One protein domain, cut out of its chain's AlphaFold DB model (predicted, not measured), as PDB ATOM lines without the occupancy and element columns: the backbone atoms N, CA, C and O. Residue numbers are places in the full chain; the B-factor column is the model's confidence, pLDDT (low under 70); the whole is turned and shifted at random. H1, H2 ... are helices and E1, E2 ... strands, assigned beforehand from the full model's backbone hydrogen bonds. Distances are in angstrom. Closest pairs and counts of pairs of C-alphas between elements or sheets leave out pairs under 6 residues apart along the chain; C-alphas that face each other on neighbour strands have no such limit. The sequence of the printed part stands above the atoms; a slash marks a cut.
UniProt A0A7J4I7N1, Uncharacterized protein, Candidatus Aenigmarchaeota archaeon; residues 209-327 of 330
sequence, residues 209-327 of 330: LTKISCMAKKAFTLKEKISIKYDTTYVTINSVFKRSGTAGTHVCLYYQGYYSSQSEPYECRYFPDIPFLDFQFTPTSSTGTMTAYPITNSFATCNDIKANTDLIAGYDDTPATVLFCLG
ATOM      1  N   LEU A 209     -38.969  88.737   0.051       90.81
ATOM      2  CA  LEU A 209     -39.285  89.396  -1.218       90.81
ATOM      3  C   LEU A 209     -39.401  88.389  -2.370       90.81
ATOM      4  O   LEU A 209     -40.336  88.466  -3.174       90.81
ATOM      5  N   THR A 210     -38.493  87.415  -2.451       91.56
ATOM      6  CA  THR A 210     -38.520  86.411  -3.523       91.56
ATOM      7  C   THR A 210     -39.761  85.530  -3.414       91.56
ATOM      8  O   THR A 210     -40.450  85.319  -4.414       91.56
ATOM      9  N   LYS A 211     -40.152  85.133  -2.195       90.56
ATOM     10  CA  LYS A 211     -41.372  84.342  -1.967       90.56
ATOM     11  C   LYS A 211     -42.652  85.086  -2.305       90.56
ATOM     12  O   LYS A 211     -43.496  84.537  -3.008       90.56
ATOM     13  N   ILE A 212     -42.821  86.316  -1.816       91.44
ATOM     14  CA  ILE A 212     -44.061  87.071  -2.047       91.44
ATOM     15  C   ILE A 212     -44.213  87.465  -3.523       91.44
ATOM     16  O   ILE A 212     -45.305  87.337  -4.075       91.44
ATOM     17  N   SER A 213     -43.120  87.851  -4.196       92.94
ATOM     18  CA  SER A 213     -43.136  88.126  -5.640       92.94
ATOM     19  C   SER A 213     -43.457  86.862  -6.442       92.94
ATOM     20  O   SER A 213     -44.311  86.890  -7.327       92.94
ATOM     21  N   CYS A 214     -42.878  85.713  -6.085       92.31
ATOM     22  CA  CYS A 214     -43.207  84.457  -6.754       92.31
ATOM     23  C   CYS A 214     -44.648  84.014  -6.528       92.31
ATOM     24  O   CYS A 214     -45.314  83.564  -7.459       92.31
ATOM     25  N   MET A 215     -45.153  84.191  -5.308       93.56
ATOM     26  CA  MET A 215     -46.549  83.942  -4.978       93.56
ATOM     27  C   MET A 215     -47.478  84.800  -5.847       93.56
ATOM     28  O   MET A 215     -48.455  84.278  -6.377       93.56
ATOM     29  N   ALA A 216     -47.134  86.074  -6.070       94.81
ATOM     30  CA  ALA A 216     -47.871  86.957  -6.973       94.81
ATOM     31  C   ALA A 216     -47.859  86.441  -8.416       94.81
ATOM     32  O   ALA A 216     -48.909  86.303  -9.038       94.81
ATOM     33  N   LYS A 217     -46.672  86.101  -8.936       93.75
ATOM     34  CA  LYS A 217     -46.514  85.595 -10.305       93.75
ATOM     35  C   LYS A 217     -47.305  84.310 -10.522       93.75
ATOM     36  O   LYS A 217     -48.010  84.198 -11.521       93.75
ATOM     37  N   LYS A 218     -47.195  83.353  -9.594       93.62
ATOM     38  CA  LYS A 218     -47.917  82.074  -9.646       93.62
ATOM     39  C   LYS A 218     -49.422  82.310  -9.589       93.62
ATOM     40  O   LYS A 218     -50.119  81.808 -10.458       93.62
ATOM     41  N   ALA A 219     -49.904  83.139  -8.662       94.69
ATOM     42  CA  ALA A 219     -51.325  83.456  -8.565       94.69
ATOM     43  C   ALA A 219     -51.865  84.088  -9.854       94.69
ATOM     44  O   ALA A 219     -52.871  83.636 -10.392       94.69
ATOM     45  N   PHE A 220     -51.158  85.084 -10.392       94.94
ATOM     46  CA  PHE A 220     -51.545  85.781 -11.617       94.94
ATOM     47  C   PHE A 220     -51.522  84.869 -12.853       94.94
ATOM     48  O   PHE A 220     -52.456  84.872 -13.647       94.94
ATOM     49  N   THR A 221     -50.464  84.072 -13.014       92.56
ATOM     50  CA  THR A 221     -50.256  83.249 -14.218       92.56
ATOM     51  C   THR A 221     -51.124  81.995 -14.207       92.56
ATOM     52  O   THR A 221     -51.676  81.621 -15.239       92.56
ATOM     53  N   LEU A 222     -51.241  81.338 -13.050       93.06
ATOM     54  CA  LEU A 222     -52.017  80.104 -12.896       93.06
ATOM     55  C   LEU A 222     -53.504  80.373 -12.660       93.06
ATOM     56  O   LEU A 222     -54.302  79.462 -12.837       93.06
ATOM     57  N   LYS A 223     -53.875  81.610 -12.298       94.19
ATOM     58  CA  LYS A 223     -55.250  81.996 -11.946       94.19
ATOM     59  C   LYS A 223     -55.786  81.173 -10.770       94.19
ATOM     60  O   LYS A 223     -56.933  80.746 -10.730       94.19
ATOM     61  N   GLU A 224     -54.917  80.954  -9.787       92.25
ATOM     62  CA  GLU A 224     -55.214  80.207  -8.569       92.25
ATOM     63  C   GLU A 224     -54.791  81.006  -7.338       92.25
ATOM     64  O   GLU A 224     -53.828  81.775  -7.375       92.25
ATOM     65  N   LYS A 225     -55.481  80.809  -6.209       93.44
ATOM     66  CA  LYS A 225     -55.008  81.364  -4.937       93.44
ATOM     67  C   LYS A 225     -53.763  80.605  -4.484       93.44
ATOM     68  O   LYS A 225     -53.775  79.379  -4.400       93.44
ATOM     69  N   ILE A 226     -52.708  81.331  -4.139       94.69
ATOM     70  CA  ILE A 226     -51.453  80.738  -3.668       94.69
ATOM     71  C   ILE A 226     -51.220  81.190  -2.236       94.69
ATOM     72  O   ILE A 226     -51.239  82.386  -1.959       94.69
ATOM     73  N   SER A 227     -50.985  80.242  -1.332       93.38
ATOM     74  CA  SER A 227     -50.731  80.527   0.079       93.38
ATOM     75  C   SER A 227     -49.326  80.098   0.483       93.38
ATOM     76  O   SER A 227     -48.891  78.992   0.167       93.38
ATOM     77  N   ILE A 228     -48.643  80.946   1.248       90.56
ATOM     78  CA  ILE A 228     -47.356  80.627   1.868       90.56
ATOM     79  C   ILE A 228     -47.420  80.849   3.373       90.56
ATOM     80  O   ILE A 228     -48.113  81.742   3.868       90.56
ATOM     81  N   LYS A 229     -46.656  80.046   4.115       89.81
ATOM     82  CA  LYS A 229     -46.396  80.319   5.527       89.81
ATOM     83  C   LYS A 229     -45.309  81.382   5.643       89.81
ATOM     84  O   LYS A 229     -44.320  81.324   4.915       89.81
ATOM     85  N   TYR A 230     -45.485  82.325   6.560       88.31
ATOM     86  CA  TYR A 230     -44.482  83.339   6.875       88.31
ATOM     87  C   TYR A 230     -43.975  83.193   8.310       88.31
ATOM     88  O   TYR A 230     -44.671  82.665   9.180       88.31
ATOM     89  N   ASP A 231     -42.776  83.725   8.537       87.69
ATOM     90  CA  ASP A 231     -42.134  83.876   9.842       87.69
ATOM     91  C   ASP A 231     -41.497  85.276   9.905       87.69
ATOM     92  O   ASP A 231     -40.696  85.650   9.043       87.69
ATOM     93  N   THR A 232     -41.869  86.063  10.917       86.50
ATOM     94  CA  THR A 232     -41.409  87.447  11.125       86.50
ATOM     95  C   THR A 232     -39.918  87.563  11.449       86.50
ATOM     96  O   THR A 232     -39.373  88.664  11.517       86.50
ATOM     97  N   THR A 233     -39.217  86.447  11.639       85.44
ATOM     98  CA  THR A 233     -37.753  86.424  11.722       85.44
ATOM     99  C   THR A 233     -37.122  86.906  10.410       85.44
ATOM    100  O   THR A 233     -36.132  87.637  10.432       85.44
ATOM    101  N   TYR A 234     -37.742  86.588   9.267       82.19
ATOM    102  CA  TYR A 234     -37.200  86.848   7.925       82.19
ATOM    103  C   TYR A 234     -37.820  88.056   7.216       82.19
ATOM    104  O   TYR A 234     -37.474  88.356   6.079       82.19
ATOM    105  N   VAL A 235     -38.726  88.771   7.879       82.12
ATOM    106  CA  VAL A 235     -39.358  89.985   7.355       82.12
ATOM    107  C   VAL A 235     -39.596  90.961   8.489       82.12
ATOM    108  O   VAL A 235     -39.871  90.575   9.621       82.12
ATOM    109  N   THR A 236     -39.455  92.251   8.227       81.25
ATOM    110  CA  THR A 236     -39.677  93.254   9.265       81.25
ATOM    111  C   THR A 236     -41.165  93.586   9.375       81.25
ATOM    112  O   THR A 236     -41.867  93.723   8.375       81.25
ATOM    113  N   ILE A 237     -41.676  93.674  10.603       81.69
ATOM    114  CA  ILE A 237     -43.069  94.059  10.859       81.69
ATOM    115  C   ILE A 237     -43.287  95.483  10.331       81.69
ATOM    116  O   ILE A 237     -42.397  96.325  10.458       81.69
ATOM    117  N   ASN A 238     -44.459  95.739   9.750       84.56
ATOM    118  CA  ASN A 238     -44.799  96.985   9.057       84.56
ATOM    119  C   ASN A 238     -43.942  97.214   7.803       84.56
ATOM    120  O   ASN A 238     -43.583  98.344   7.479       84.56
ATOM    121  N   SER A 239     -43.581  96.144   7.094       86.81
ATOM    122  CA  SER A 239     -43.001  96.302   5.760       86.81
ATOM    123  C   SER A 239     -44.102  96.614   4.753       86.81
ATOM    124  O   SER A 239     -45.176  96.018   4.805       86.81
ATOM    125  N   VAL A 240     -43.841  97.527   3.824       89.38
ATOM    126  CA  VAL A 240     -44.730  97.812   2.694       89.38
ATOM    127  C   VAL A 240     -44.115  97.209   1.444       89.38
ATOM    128  O   VAL A 240     -42.980  97.518   1.088       89.38
ATOM    129  N   PHE A 241     -44.879  96.348   0.792       89.75
ATOM    130  CA  PHE A 241     -44.576  95.765  -0.500       89.75
ATOM    131  C   PHE A 241     -45.279  96.590  -1.571       89.75
ATOM    132  O   PHE A 241     -46.509  96.611  -1.629       89.75
ATOM    133  N   LYS A 242     -44.502  97.304  -2.386       90.50
ATOM    134  CA  LYS A 242     -45.034  98.186  -3.430       90.50
ATOM    135  C   LYS A 242     -44.185  98.139  -4.688       90.50
ATOM    136  O   LYS A 242     -42.985  97.840  -4.639       90.50
ATOM    137  N   ARG A 243     -44.804  98.469  -5.819       88.31
ATOM    138  CA  ARG A 243     -44.072  98.645  -7.080       88.31
ATOM    139  C   ARG A 243     -43.193  99.895  -7.014       88.31
ATOM    140  O   ARG A 243     -43.529 100.877  -6.355       88.31
ATOM    141  N   SER A 244     -42.045  99.840  -7.678       83.75
ATOM    142  CA  SER A 244     -41.045 100.907  -7.730       83.75
ATOM    143  C   SER A 244     -40.388 100.984  -9.112       83.75
ATOM    144  O   SER A 244     -40.563 100.100  -9.955       83.75
ATOM    145  N   GLY A 245     -39.607 102.042  -9.323       69.06
ATOM    146  CA  GLY A 245     -38.870 102.305 -10.554       69.06
ATOM    147  C   GLY A 245     -39.713 102.952 -11.654       69.06
ATOM    148  O   GLY A 245     -40.940 103.062 -11.576       69.06
ATOM    149  N   THR A 246     -39.034 103.389 -12.711       60.09
ATOM    150  CA  THR A 246     -39.653 103.883 -13.944       60.09
ATOM    151  C   THR A 246     -40.552 102.799 -14.543       60.09
ATOM    152  O   THR A 246     -40.123 101.666 -14.732       60.09
ATOM    153  N   ALA A 247     -41.821 103.135 -14.794       66.25
ATOM    154  CA  ALA A 247     -42.869 102.215 -15.259       66.25
ATOM    155  C   ALA A 247     -43.231 101.044 -14.309       66.25
ATOM    156  O   ALA A 247     -43.935 100.122 -14.718       66.25
ATOM    157  N   GLY A 248     -42.806 101.070 -13.038       76.31
ATOM    158  CA  GLY A 248     -43.185 100.048 -12.053       76.31
ATOM    159  C   GLY A 248     -42.562  98.671 -12.304       76.31
ATOM    160  O   GLY A 248     -43.134  97.657 -11.908       76.31
ATOM    161  N   THR A 249     -41.419  98.603 -12.985       85.50
ATOM    162  CA  THR A 249     -40.735  97.346 -13.348       85.50
ATOM    163  C   THR A 249     -40.111  96.611 -12.165       85.50
ATOM    164  O   THR A 249     -39.724  95.453 -12.304       85.50
ATOM    165  N   HIS A 250     -40.025  97.259 -11.006       88.31
ATOM    166  CA  HIS A 250     -39.480  96.668  -9.795       88.31
ATOM    167  C   HIS A 250     -40.560  96.502  -8.746       88.31
ATOM    168  O   HIS A 250     -41.544  97.246  -8.685       88.31
ATOM    169  N   VAL A 251     -40.315  95.560  -7.852       89.62
ATOM    170  CA  VAL A 251     -41.013  95.471  -6.586       89.62
ATOM    171  C   VAL A 251     -40.025  95.597  -5.451       89.62
ATOM    172  O   VAL A 251     -38.956  94.994  -5.485       89.62
ATOM    173  N   CYS A 252     -40.376  96.392  -4.450       89.62
ATOM    174  CA  CYS A 252     -39.483  96.649  -3.340       89.62
ATOM    175  C   CYS A 252     -40.205  96.551  -2.001       89.62
ATOM    176  O   CYS A 252     -41.410  96.804  -1.893       89.62
ATOM    177  N   LEU A 253     -39.426  96.207  -0.981       88.81
ATOM    178  CA  LEU A 253     -39.833  96.251   0.410       88.81
ATOM    179  C   LEU A 253     -39.309  97.522   1.064       88.81
ATOM    180  O   LEU A 253     -38.126  97.860   1.002       88.81
ATOM    181  N   TYR A 254     -40.226  98.206   1.728       87.12
ATOM    182  CA  TYR A 254     -39.967  99.428   2.467       87.12
ATOM    183  C   TYR A 254     -40.257  99.177   3.930       87.12
ATOM    184  O   TYR A 254     -41.268  98.565   4.266       87.12
ATOM    185  N   TYR A 255     -39.405  99.682   4.813       81.06
ATOM    186  CA  TYR A 255     -39.730  99.702   6.228       81.06
ATOM    187  C   TYR A 255     -40.628 100.904   6.526       81.06
ATOM    188  O   TYR A 255     -40.259 102.046   6.240       81.06
ATOM    189  N   GLN A 256     -41.798 100.666   7.118       70.31
ATOM    190  CA  GLN A 256     -42.663 101.734   7.610       70.31
ATOM    191  C   GLN A 256     -42.209 102.144   9.017       70.31
ATOM    192  O   GLN A 256     -42.803 101.785  10.033       70.31
ATOM    193  N   GLY A 257     -41.099 102.879   9.064       58.34
ATOM    194  CA  GLY A 257     -40.688 103.655  10.231       58.34
ATOM    195  C   GLY A 257     -41.416 105.001  10.270       58.34
ATOM    196  O   GLY A 257     -41.841 105.512   9.240       58.34
ATOM    197  N   TYR A 258     -41.547 105.584  11.463       43.69
ATOM    198  CA  TYR A 258     -42.381 106.754  11.802       43.69
ATOM    199  C   TYR A 258     -42.066 108.073  11.053       43.69
ATOM    200  O   TYR A 258     -42.665 109.101  11.360       43.69
ATOM    201  N   TYR A 259     -41.153 108.076  10.079       40.31
ATOM    202  CA  TYR A 259     -40.793 109.259   9.306       40.31
ATOM    203  C   TYR A 259     -40.637 108.956   7.811       40.31
ATOM    204  O   TYR A 259     -39.713 108.276   7.373       40.31
ATOM    205  N   SER A 260     -41.506 109.620   7.052       44.53
ATOM    206  CA  SER A 260     -41.383 110.002   5.646       44.53
ATOM    207  C   SER A 260     -41.759 108.981   4.568       44.53
ATOM    208  O   SER A 260     -41.310 107.844   4.498       44.53
ATOM    209  N   SER A 261     -42.522 109.506   3.620       46.66
ATOM    210  CA  SER A 261     -42.752 109.051   2.251       46.66
ATOM    211  C   SER A 261     -41.475 108.963   1.383       46.66
ATOM    212  O   SER A 261     -41.589 108.909   0.161       46.66
ATOM    213  N   GLN A 262     -40.278 108.950   1.990       51.56
ATOM    214  CA  GLN A 262     -38.960 108.957   1.341       51.56
ATOM    215  C   GLN A 262     -38.007 107.865   1.870       51.56
ATOM    216  O   GLN A 262     -36.796 107.992   1.711       51.56
ATOM    217  N   SER A 263     -38.496 106.795   2.508       64.25
ATOM    218  CA  SER A 263     -37.593 105.694   2.860       64.25
ATOM    219  C   SER A 263     -37.056 105.026   1.592       64.25
ATOM    220  O   SER A 263     -37.827 104.600   0.728       64.25
ATOM    221  N   GLU A 264     -35.729 104.958   1.467       73.75
ATOM    222  CA  GLU A 264     -35.088 104.114   0.463       73.75
ATOM    223  C   GLU A 264     -35.559 102.665   0.664       73.75
ATOM    224  O   GLU A 264     -35.704 102.209   1.810       73.75
ATOM    225  N   PRO A 265     -35.857 101.933  -0.421       83.44
ATOM    226  CA  PRO A 265     -36.181 100.525  -0.298       83.44
ATOM    227  C   PRO A 265     -34.967  99.785   0.263       83.44
ATOM    228  O   PRO A 265     -33.858  99.937  -0.239       83.44
ATOM    229  N   TYR A 266     -35.172  98.956   1.286       84.44
ATOM    230  CA  TYR A 266     -34.071  98.150   1.825       84.44
ATOM    231  C   TYR A 266     -33.819  96.889   0.988       84.44
ATOM    232  O   TYR A 266     -32.813  96.210   1.176       84.44
ATOM    233  N   GLU A 267     -34.764  96.539   0.114       87.62
ATOM    234  CA  GLU A 267     -34.693  95.375  -0.757       87.62
ATOM    235  C   GLU A 267     -35.571  95.601  -1.993       87.62
ATOM    236  O   GLU A 267     -36.739  95.979  -1.864       87.62
ATOM    237  N   CYS A 268     -35.026  95.366  -3.185       88.31
ATOM    238  CA  CYS A 268     -35.723  95.515  -4.461       88.31
ATOM    239  C   CYS A 268     -35.446  94.320  -5.362       88.31
ATOM    240  O   CYS A 268     -34.366  93.741  -5.326       88.31
ATOM    241  N   ARG A 269     -36.420  93.985  -6.202       88.56
ATOM    242  CA  ARG A 269     -36.339  92.897  -7.167       88.56
ATOM    243  C   ARG A 269     -36.923  93.335  -8.502       88.56
ATOM    244  O   ARG A 269     -37.981  93.970  -8.528       88.56
ATOM    245  N   TYR A 270     -36.274  92.956  -9.597       88.50
ATOM    246  CA  TYR A 270     -36.859  93.081 -10.926       88.50
ATOM    247  C   TYR A 270     -38.100  92.199 -11.033       88.50
ATOM    248  O   TYR A 270     -38.044  90.987 -10.828       88.50
ATOM    249  N   PHE A 271     -39.245  92.807 -11.319       89.06
ATOM    250  CA  PHE A 271     -40.518  92.101 -11.373       89.06
ATOM    251  C   PHE A 271     -41.473  92.801 -12.346       89.06
ATOM    252  O   PHE A 271     -42.467  93.410 -11.931       89.06
ATOM    253  N   PRO A 272     -41.146  92.775 -13.650       85.19
ATOM    254  CA  PRO A 272     -41.987  93.376 -14.668       85.19
ATOM    255  C   PRO A 272     -43.286  92.573 -14.839       85.19
ATOM    256  O   PRO A 272     -43.404  91.427 -14.405       85.19
ATOM    257  N   ASP A 273     -44.266  93.195 -15.492       86.25
ATOM    258  CA  ASP A 273     -45.458  92.549 -16.067       86.25
ATOM    259  C   ASP A 273     -46.510  91.972 -15.109       86.25
ATOM    260  O   ASP A 273     -47.641  91.756 -15.537       86.25
ATOM    261  N   ILE A 274     -46.211  91.777 -13.822       90.38
ATOM    262  CA  ILE A 274     -47.185  91.261 -12.851       90.38
ATOM    263  C   ILE A 274     -47.760  92.410 -12.007       90.38
ATOM    264  O   ILE A 274     -47.082  92.915 -11.104       90.38
ATOM    265  N   PRO A 275     -49.006  92.852 -12.263       91.44
ATOM    266  CA  PRO A 275     -49.675  93.828 -11.416       91.44
ATOM    267  C   PRO A 275     -50.073  93.211 -10.069       91.44
ATOM    268  O   PRO A 275     -50.602  92.102  -9.999       91.44
ATOM    269  N   PHE A 276     -49.847  93.959  -8.992       92.06
ATOM    270  CA  PHE A 276     -50.344  93.641  -7.658       92.06
ATOM    271  C   PHE A 276     -50.731  94.927  -6.924       92.06
ATOM    272  O   PHE A 276     -50.229  96.008  -7.240       92.06
ATOM    273  N   LEU A 277     -51.642  94.803  -5.962       91.62
ATOM    274  CA  LEU A 277     -52.016  95.890  -5.065       91.62
ATOM    275  C   LEU A 277     -50.978  96.031  -3.954       91.62
ATOM    276  O   LEU A 277     -50.553  95.028  -3.376       91.62
ATOM    277  N   ASP A 278     -50.601  97.276  -3.657       91.00
ATOM    278  CA  ASP A 278     -49.692  97.594  -2.557       91.00
ATOM    279  C   ASP A 278     -50.158  96.907  -1.271       91.00
ATOM    280  O   ASP A 278     -51.333  96.948  -0.896       91.00
ATOM    281  N   PHE A 279     -49.218  96.257  -0.596       90.69
ATOM    282  CA  PHE A 279     -49.518  95.394   0.531       90.69
ATOM    283  C   PHE A 279     -48.713  95.800   1.756       90.69
ATOM    284  O   PHE A 279     -47.483  95.844   1.740       90.69
ATOM    285  N   GLN A 280     -49.425  96.069   2.846       90.19
ATOM    286  CA  GLN A 280     -48.830  96.367   4.138       90.19
ATOM    287  C   GLN A 280     -48.764  95.089   4.980       90.19
ATOM    288  O   GLN A 280     -49.780  94.508   5.361       90.19
ATOM    289  N   PHE A 281     -47.548  94.649   5.292       89.25
ATOM    290  CA  PHE A 281     -47.295  93.459   6.089       89.25
ATOM    291  C   PHE A 281     -47.337  93.787   7.590       89.25
ATOM    292  O   PHE A 281     -46.323  94.113   8.215       89.25
ATOM    293  N   THR A 282     -48.532  93.688   8.174       88.62
ATOM    294  CA  THR A 282     -48.813  93.909   9.606       88.62
ATOM    295  C   THR A 282     -49.348  92.627  10.260       88.62
ATOM    296  O   THR A 282     -50.551  92.514  10.512       88.62
ATOM    297  N   PRO A 283     -48.500  91.609  10.490       86.56
ATOM    298  CA  PRO A 283     -48.948  90.347  11.068       86.56
ATOM    299  C   PRO A 283     -49.326  90.509  12.548       86.56
ATOM    300  O   PRO A 283     -48.667  91.227  13.296       86.56
ATOM    301  N   THR A 284     -50.358  89.787  12.995       85.56
ATOM    302  CA  THR A 284     -50.775  89.730  14.412       85.56
ATOM    303  C   THR A 284     -50.006  88.687  15.230       85.56
ATOM    304  O   THR A 284     -50.167  88.605  16.444       85.56
ATOM    305  N   SER A 285     -49.197  87.856  14.572       87.31
ATOM    306  CA  SER A 285     -48.441  86.743  15.151       87.31
ATOM    307  C   SER A 285     -47.078  86.599  14.472       87.31
ATOM    308  O   SER A 285     -46.906  86.998  13.319       87.31
ATOM    309  N   SER A 286     -46.111  85.991  15.167       87.06
ATOM    310  CA  SER A 286     -44.752  85.769  14.642       87.06
ATOM    311  C   SER A 286     -44.703  84.803  13.459       87.06
ATOM    312  O   SER A 286     -43.794  84.861  12.639       87.06
ATOM    313  N   THR A 287     -45.698  83.927  13.341       89.81
ATOM    314  CA  THR A 287     -45.885  83.035  12.196       89.81
ATOM    315  C   THR A 287     -47.333  83.076  11.738       89.81
ATOM    316  O   THR A 287     -48.236  83.358  12.528       89.81
ATOM    317  N   GLY A 288     -47.577  82.807  10.461       90.25
ATOM    318  CA  GLY A 288     -48.930  82.785   9.919       90.25
ATOM    319  C   GLY A 288     -48.967  82.371   8.460       90.25
ATOM    320  O   GLY A 288     -48.005  81.812   7.937       90.25
ATOM    321  N   THR A 289     -50.102  82.622   7.811       92.25
ATOM    322  CA  THR A 289     -50.292  82.355   6.381       92.25
ATOM    323  C   THR A 289     -50.626  83.653   5.667       92.25
ATOM    324  O   THR A 289     -51.431  84.450   6.151       92.25
ATOM    325  N   MET A 290     -49.996  83.848   4.518       93.25
ATOM    326  CA  MET A 290     -50.295  84.909   3.571       93.25
ATOM    327  C   MET A 290     -50.804  84.261   2.288       93.25
ATOM    328  O   MET A 290     -50.273  83.230   1.879       93.25
ATOM    329  N   THR A 291     -51.823  84.851   1.668       95.19
ATOM    330  CA  THR A 291     -52.413  84.338   0.425       95.19
ATOM    331  C   THR A 291     -52.447  85.429  -0.637       95.19
ATOM    332  O   THR A 291     -52.894  86.537  -0.346       95.19
ATOM    333  N   ALA A 292     -51.989  85.110  -1.846       96.38
ATOM    334  CA  ALA A 292     -52.225  85.895  -3.052       96.38
ATOM    335  C   ALA A 292     -53.493  85.407  -3.750       96.38
ATOM    336  O   ALA A 292     -53.627  84.214  -4.026       96.38
ATOM    337  N   TYR A 293     -54.379  86.338  -4.082       96.12
ATOM    338  CA  TYR A 293     -55.575  86.106  -4.876       96.12
ATOM    339  C   TYR A 293     -55.430  86.821  -6.222       96.12
ATOM    340  O   TYR A 293     -55.241  88.041  -6.224       96.12
ATOM    341  N   PRO A 294     -55.523  86.113  -7.358       96.88
ATOM    342  CA  PRO A 294     -55.700  86.767  -8.646       96.88
ATOM    343  C   PRO A 294     -57.129  87.303  -8.707       96.88
ATOM    344  O   PRO A 294     -58.075  86.545  -8.516       96.88
ATOM    345  N   ILE A 295     -57.302  88.603  -8.929       96.31
ATOM    346  CA  ILE A 295     -58.617  89.251  -8.865       96.31
ATOM    347  C   ILE A 295     -58.950  89.954 -10.174       96.31
ATOM    348  O   ILE A 295     -58.085  90.542 -10.827       96.31
ATOM    349  N   THR A 296     -60.221  89.896 -10.561       93.75
ATOM    350  CA  THR A 296     -60.740  90.537 -11.782       93.75
ATOM    351  C   THR A 296     -61.037  92.024 -11.581       93.75
ATOM    352  O   THR A 296     -61.034  92.794 -12.539       93.75
ATOM    353  N   ASN A 297     -61.238  92.458 -10.333       90.75
ATOM    354  CA  ASN A 297     -61.508  93.845  -9.961       90.75
ATOM    355  C   ASN A 297     -60.351  94.421  -9.135       90.75
ATOM    356  O   ASN A 297     -60.154  94.011  -7.997       90.75
ATOM    357  N   SER A 298     -59.645  95.428  -9.656       90.56
ATOM    358  CA  SER A 298     -58.491  96.064  -8.998       90.56
ATOM    359  C   SER A 298     -58.796  96.805  -7.689       90.56
ATOM    360  O   SER A 298     -57.871  97.301  -7.055       90.56
ATOM    361  N   PHE A 299     -60.061  96.905  -7.278       88.94
ATOM    362  CA  PHE A 299     -60.477  97.567  -6.038       88.94
ATOM    363  C   PHE A 299     -60.953  96.594  -4.952       88.94
ATOM    364  O   PHE A 299     -61.361  97.041  -3.882       88.94
ATOM    365  N   ALA A 300     -60.927  95.282  -5.210       90.94
ATOM    366  CA  ALA A 300     -61.360  94.291  -4.231       90.94
ATOM    367  C   ALA A 300     -60.445  94.281  -2.996       90.94
ATOM    368  O   ALA A 300     -59.218  94.327  -3.098       90.94
ATOM    369  N   THR A 301     -61.053  94.174  -1.818       93.06
ATOM    370  CA  THR A 301     -60.364  94.015  -0.538       93.06
ATOM    371  C   THR A 301     -60.397  92.564  -0.064       93.06
ATOM    372  O   THR A 301     -61.166  91.729  -0.546       93.06
ATOM    373  N   CYS A 302     -59.601  92.250   0.960       92.19
ATOM    374  CA  CYS A 302     -59.627  90.926   1.580       92.19
ATOM    375  C   CYS A 302     -60.994  90.567   2.178       92.19
ATOM    376  O   CYS A 302     -61.325  89.388   2.255       92.19
ATOM    377  N   ASN A 303     -61.786  91.557   2.605       91.88
ATOM    378  CA  ASN A 303     -63.138  91.314   3.108       91.88
ATOM    379  C   ASN A 303     -64.116  91.028   1.964       91.88
ATOM    380  O   ASN A 303     -64.968  90.156   2.113       91.88
ATOM    381  N   ASP A 304     -63.944  91.685   0.815       93.12
ATOM    382  CA  ASP A 304     -64.777  91.442  -0.368       93.12
ATOM    383  C   ASP A 304     -64.566  90.025  -0.902       93.12
ATOM    384  O   ASP A 304     -65.537  89.327  -1.165       93.12
ATOM    385  N   ILE A 305     -63.316  89.555  -0.963       91.69
ATOM    386  CA  ILE A 305     -62.989  88.177  -1.376       91.69
ATOM    387  C   ILE A 305     -63.560  87.139  -0.402       91.69
ATOM    388  O   ILE A 305     -63.988  86.065  -0.818       91.69
ATOM    389  N   LYS A 306     -63.588  87.450   0.901       89.31
ATOM    390  CA  LYS A 306     -64.214  86.583   1.910       89.31
ATOM    391  C   LYS A 306     -65.730  86.515   1.757       89.31
ATOM    392  O   LYS A 306     -66.313  85.469   2.019       89.31
ATOM    393  N   ALA A 307     -66.356  87.622   1.369       90.88
ATOM    394  CA  ALA A 307     -67.795  87.697   1.159       90.88
ATOM    395  C   ALA A 307     -68.223  87.125  -0.202       90.88
ATOM    396  O   ALA A 307     -69.328  86.599  -0.315       90.88
ATOM    397  N   ASN A 308     -67.369  87.232  -1.223       90.69
ATOM    398  CA  ASN A 308     -67.654  86.822  -2.588       90.69
ATOM    399  C   ASN A 308     -66.405  86.260  -3.288       90.69
ATOM    400  O   ASN A 308     -65.516  86.999  -3.719       90.69
ATOM    401  N   THR A 309     -66.373  84.939  -3.461       89.44
ATOM    402  CA  THR A 309     -65.282  84.240  -4.148       89.44
ATOM    403  C   THR A 309     -65.270  84.448  -5.660       89.44
ATOM    404  O   THR A 309     -64.228  84.225  -6.265       89.44
ATOM    405  N   ASP A 310     -66.362  84.929  -6.264       90.38
ATOM    406  CA  ASP A 310     -66.459  85.179  -7.714       90.38
ATOM    407  C   ASP A 310     -65.572  86.354  -8.167       90.38
ATOM    408  O   ASP A 310     -65.376  86.592  -9.355       90.38
ATOM    409  N   LEU A 311     -65.015  87.109  -7.214       91.44
ATOM    410  CA  LEU A 311     -64.013  88.142  -7.475       91.44
ATOM    411  C   LEU A 311     -62.616  87.559  -7.753       91.44
ATOM    412  O   LEU A 311     -61.740  88.288  -8.229       91.44
ATOM    413  N   ILE A 312     -62.396  86.276  -7.447       93.06
ATOM    414  CA  ILE A 312     -61.165  85.554  -7.769       93.06
ATOM    415  C   ILE A 312     -61.243  85.125  -9.235       93.06
ATOM    416  O   ILE A 312     -62.170  84.425  -9.626       93.06
ATOM    417  N   ALA A 313     -60.254  85.526 -10.031       92.69
ATOM    418  CA  ALA A 313     -60.183  85.174 -11.442       92.69
ATOM    419  C   ALA A 313     -60.084  83.651 -11.613       92.69
ATOM    420  O   ALA A 313     -59.163  83.028 -11.082       92.69
ATOM    421  N   GLY A 314     -61.024  83.076 -12.359       88.94
ATOM    422  CA  GLY A 314     -61.014  81.675 -12.757       88.94
ATOM    423  C   GLY A 314     -60.180  81.427 -14.015       88.94
ATOM    424  O   GLY A 314     -59.545  82.325 -14.567       88.94
ATOM    425  N   TYR A 315     -60.206  80.185 -14.503       87.19
ATOM    426  CA  TYR A 315     -59.414  79.755 -15.661       87.19
ATOM    427  C   TYR A 315     -59.685  80.583 -16.930       87.19
ATOM    428  O   TYR A 315     -58.748  80.907 -17.663       87.19
ATOM    429  N   ASP A 316     -60.940  80.978 -17.153       90.69
ATOM    430  CA  ASP A 316     -61.367  81.725 -18.343       90.69
ATOM    431  C   ASP A 316     -61.218  83.249 -18.197       90.69
ATOM    432  O   ASP A 316     -61.280  83.982 -19.185       90.69
ATOM    433  N   ASP A 317     -60.951  83.741 -16.987       91.00
ATOM    434  CA  ASP A 317     -60.846  85.173 -16.718       91.00
ATOM    435  C   ASP A 317     -59.450  85.711 -17.032       91.00
ATOM    436  O   ASP A 317     -58.449  84.993 -17.006       91.00
ATOM    437  N   THR A 318     -59.348  87.013 -17.294       91.75
ATOM    438  CA  THR A 318     -58.055  87.712 -17.291       91.75
ATOM    439  C   THR A 318     -57.907  88.438 -15.956       91.75
ATOM    440  O   THR A 318     -58.667  89.376 -15.709       91.75
ATOM    441  N   PRO A 319     -56.972  88.028 -15.075       93.62
ATOM    442  CA  PRO A 319     -56.761  88.723 -13.812       93.62
ATOM    443  C   PRO A 319     -56.336  90.170 -14.072       93.62
ATOM    444  O   PRO A 319     -55.441  90.427 -14.875       93.62
ATOM    445  N   ALA A 320     -56.954  91.119 -13.372       94.19
ATOM    446  CA  ALA A 320     -56.565  92.523 -13.443       94.19
ATOM    447  C   ALA A 320     -55.327  92.801 -12.579       94.19
ATOM    448  O   ALA A 320     -54.477  93.612 -12.941       94.19
ATOM    449  N   THR A 321     -55.236  92.149 -11.416       95.50
ATOM    450  CA  THR A 321     -54.147  92.332 -10.448       95.50
ATOM    451  C   THR A 321     -54.112  91.184  -9.435       95.50
ATOM    452  O   THR A 321     -54.975  90.302  -9.443       95.50
ATOM    453  N   VAL A 322     -53.117  91.195  -8.552       96.44
ATOM    454  CA  VAL A 322     -53.016  90.305  -7.392       96.44
ATOM    455  C   VAL A 322     -53.272  91.073  -6.097       96.44
ATOM    456  O   VAL A 322     -52.663  92.114  -5.853       96.44
ATOM    457  N   LEU A 323     -54.129  90.525  -5.238       96.12
ATOM    458  CA  LEU A 323     -54.361  90.999  -3.874       96.12
ATOM    459  C   LEU A 323     -53.715  90.057  -2.859       96.12
ATOM    460  O   LEU A 323     -53.917  88.845  -2.908       96.12
ATOM    461  N   PHE A 324     -52.999  90.622  -1.891       95.19
ATOM    462  CA  PHE A 324     -52.428  89.879  -0.771       95.19
ATOM    463  C   PHE A 324     -53.278  90.026   0.489       95.19
ATOM    464  O   PHE A 324     -53.644  91.134   0.873       95.19
ATOM    465  N   CYS A 325     -53.528  88.913   1.177       93.81
ATOM    466  CA  CYS A 325     -54.249  88.891   2.448       93.81
ATOM    467  C   CYS A 325     -53.491  88.100   3.515       93.81
ATOM    468  O   CYS A 325     -52.948  87.026   3.242       93.81
ATOM    469  N   LEU A 326     -53.503  88.618   4.746       91.81
ATOM    470  CA  LEU A 326     -52.997  87.934   5.937       91.81
ATOM    471  C   LEU A 326     -54.119  87.159   6.637       91.81
ATOM    472  O   LEU A 326     -55.242  87.652   6.763       91.81
ATOM    473  N   GLY A 327     -53.786  85.970   7.139       79.00
ATOM    474  CA  GLY A 327     -54.716  85.092   7.849       79.00
ATOM    475  C   GLY A 327     -55.290  83.986   6.960       79.00
ATOM    476  O   GLY A 327     -55.402  84.138   5.743       79.00
TER     477      GLY A 327
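This is residues 209 to 327 of the 330 residues of an uncharacterized protein of Candidatus Aenigmarchaeota archaeon (UniProt A0A7J4I7N1). Two antiparallel sheets stand with E5 of one beside E7 of the other and make a curved, C-shaped wall, and the long helix H1 lies inside the curve, over the three-stranded sheet and with its first residues over the four-stranded one. The short helix H2 and the long link of residues 308 to 320 lie beyond E7, far from E4. The printed part has 119 residues with two named helices and seven named strands, in the order H1 E1 E2 E3 E4 E5 E6 H2 E7, a mixed class. The sheets run E4 E3 E2 E5 and E1 E6 E7. The whole is compact, with a radius of gyration of the C-alphas of 14.0 A and spans of 42 by 35 by 22 A.

The larger sheet holds E2, residues 239 to 244, 14.4 A long; E3, residues 250 to 255, 16.3 A; E4, residues 267 to 270, 10.6 A; and E5, residues 279 to 281, 6.3 A. The other holds E1, residues 226 to 231, 16.7 A; E6, residues 287 to 295, 25.4 A; and E7, residues 321 to 326, 17.0 A, ending at C-alpha 326 at (-52.997, 87.934, 5.937). H1, residues 209 to 222, begins at C-alpha 209 at (-39.285, 89.396, -1.218) and is 19.6 A long. H2, residues 302 to 307, is 8.8 A long.

E2, E3 and E4 form a meander, each strand the antiparallel neighbour of the one before, with hairpins E2 and E3, and E3 and E4. With E5, the antiparallel neighbour of E2, they form a Greek key, four strands in a row whose first and fourth pair. Within hydrogen-bond range are N 240 and O 254, 2.8 A; N 253 and O 267, 2.8 A; and N 241 and O 279, 2.8 A. This sheet is strongly twisted. The closest C-alphas of E5 and E7 are those of Phe 279 and Phe 324, 6.4 A apart. In the second sheet, N 228 and O 290 are 2.9 A apart across E1 and E6, and N 293 and O 323 are 2.8 A apart across E6 and E7. H1 is on one face of this sheet, in two layers, at a height of 7.7 A, and lies over E6; their closest C-alphas are those of Phe 220 and Pro 294, 5.2 A apart. H1 is also on the larger sheet, at a height of 9.6 A, and lies over E3. H2 only grazes the sheet E1 E6 E7, with residues 302 to 305. In H1 and H2 every O i to N i+4 pair is within hydrogen-bond range.

The C-alphas farthest apart, those of Tyr 259 and Asp 316, are 44.1 A apart. The printed part has no cut. The links E3 to E4 and H2 to E7 are long. Mean pLDDT of the printed part is 86.8; residues 245 to 247 and 257 to 263 are under 70.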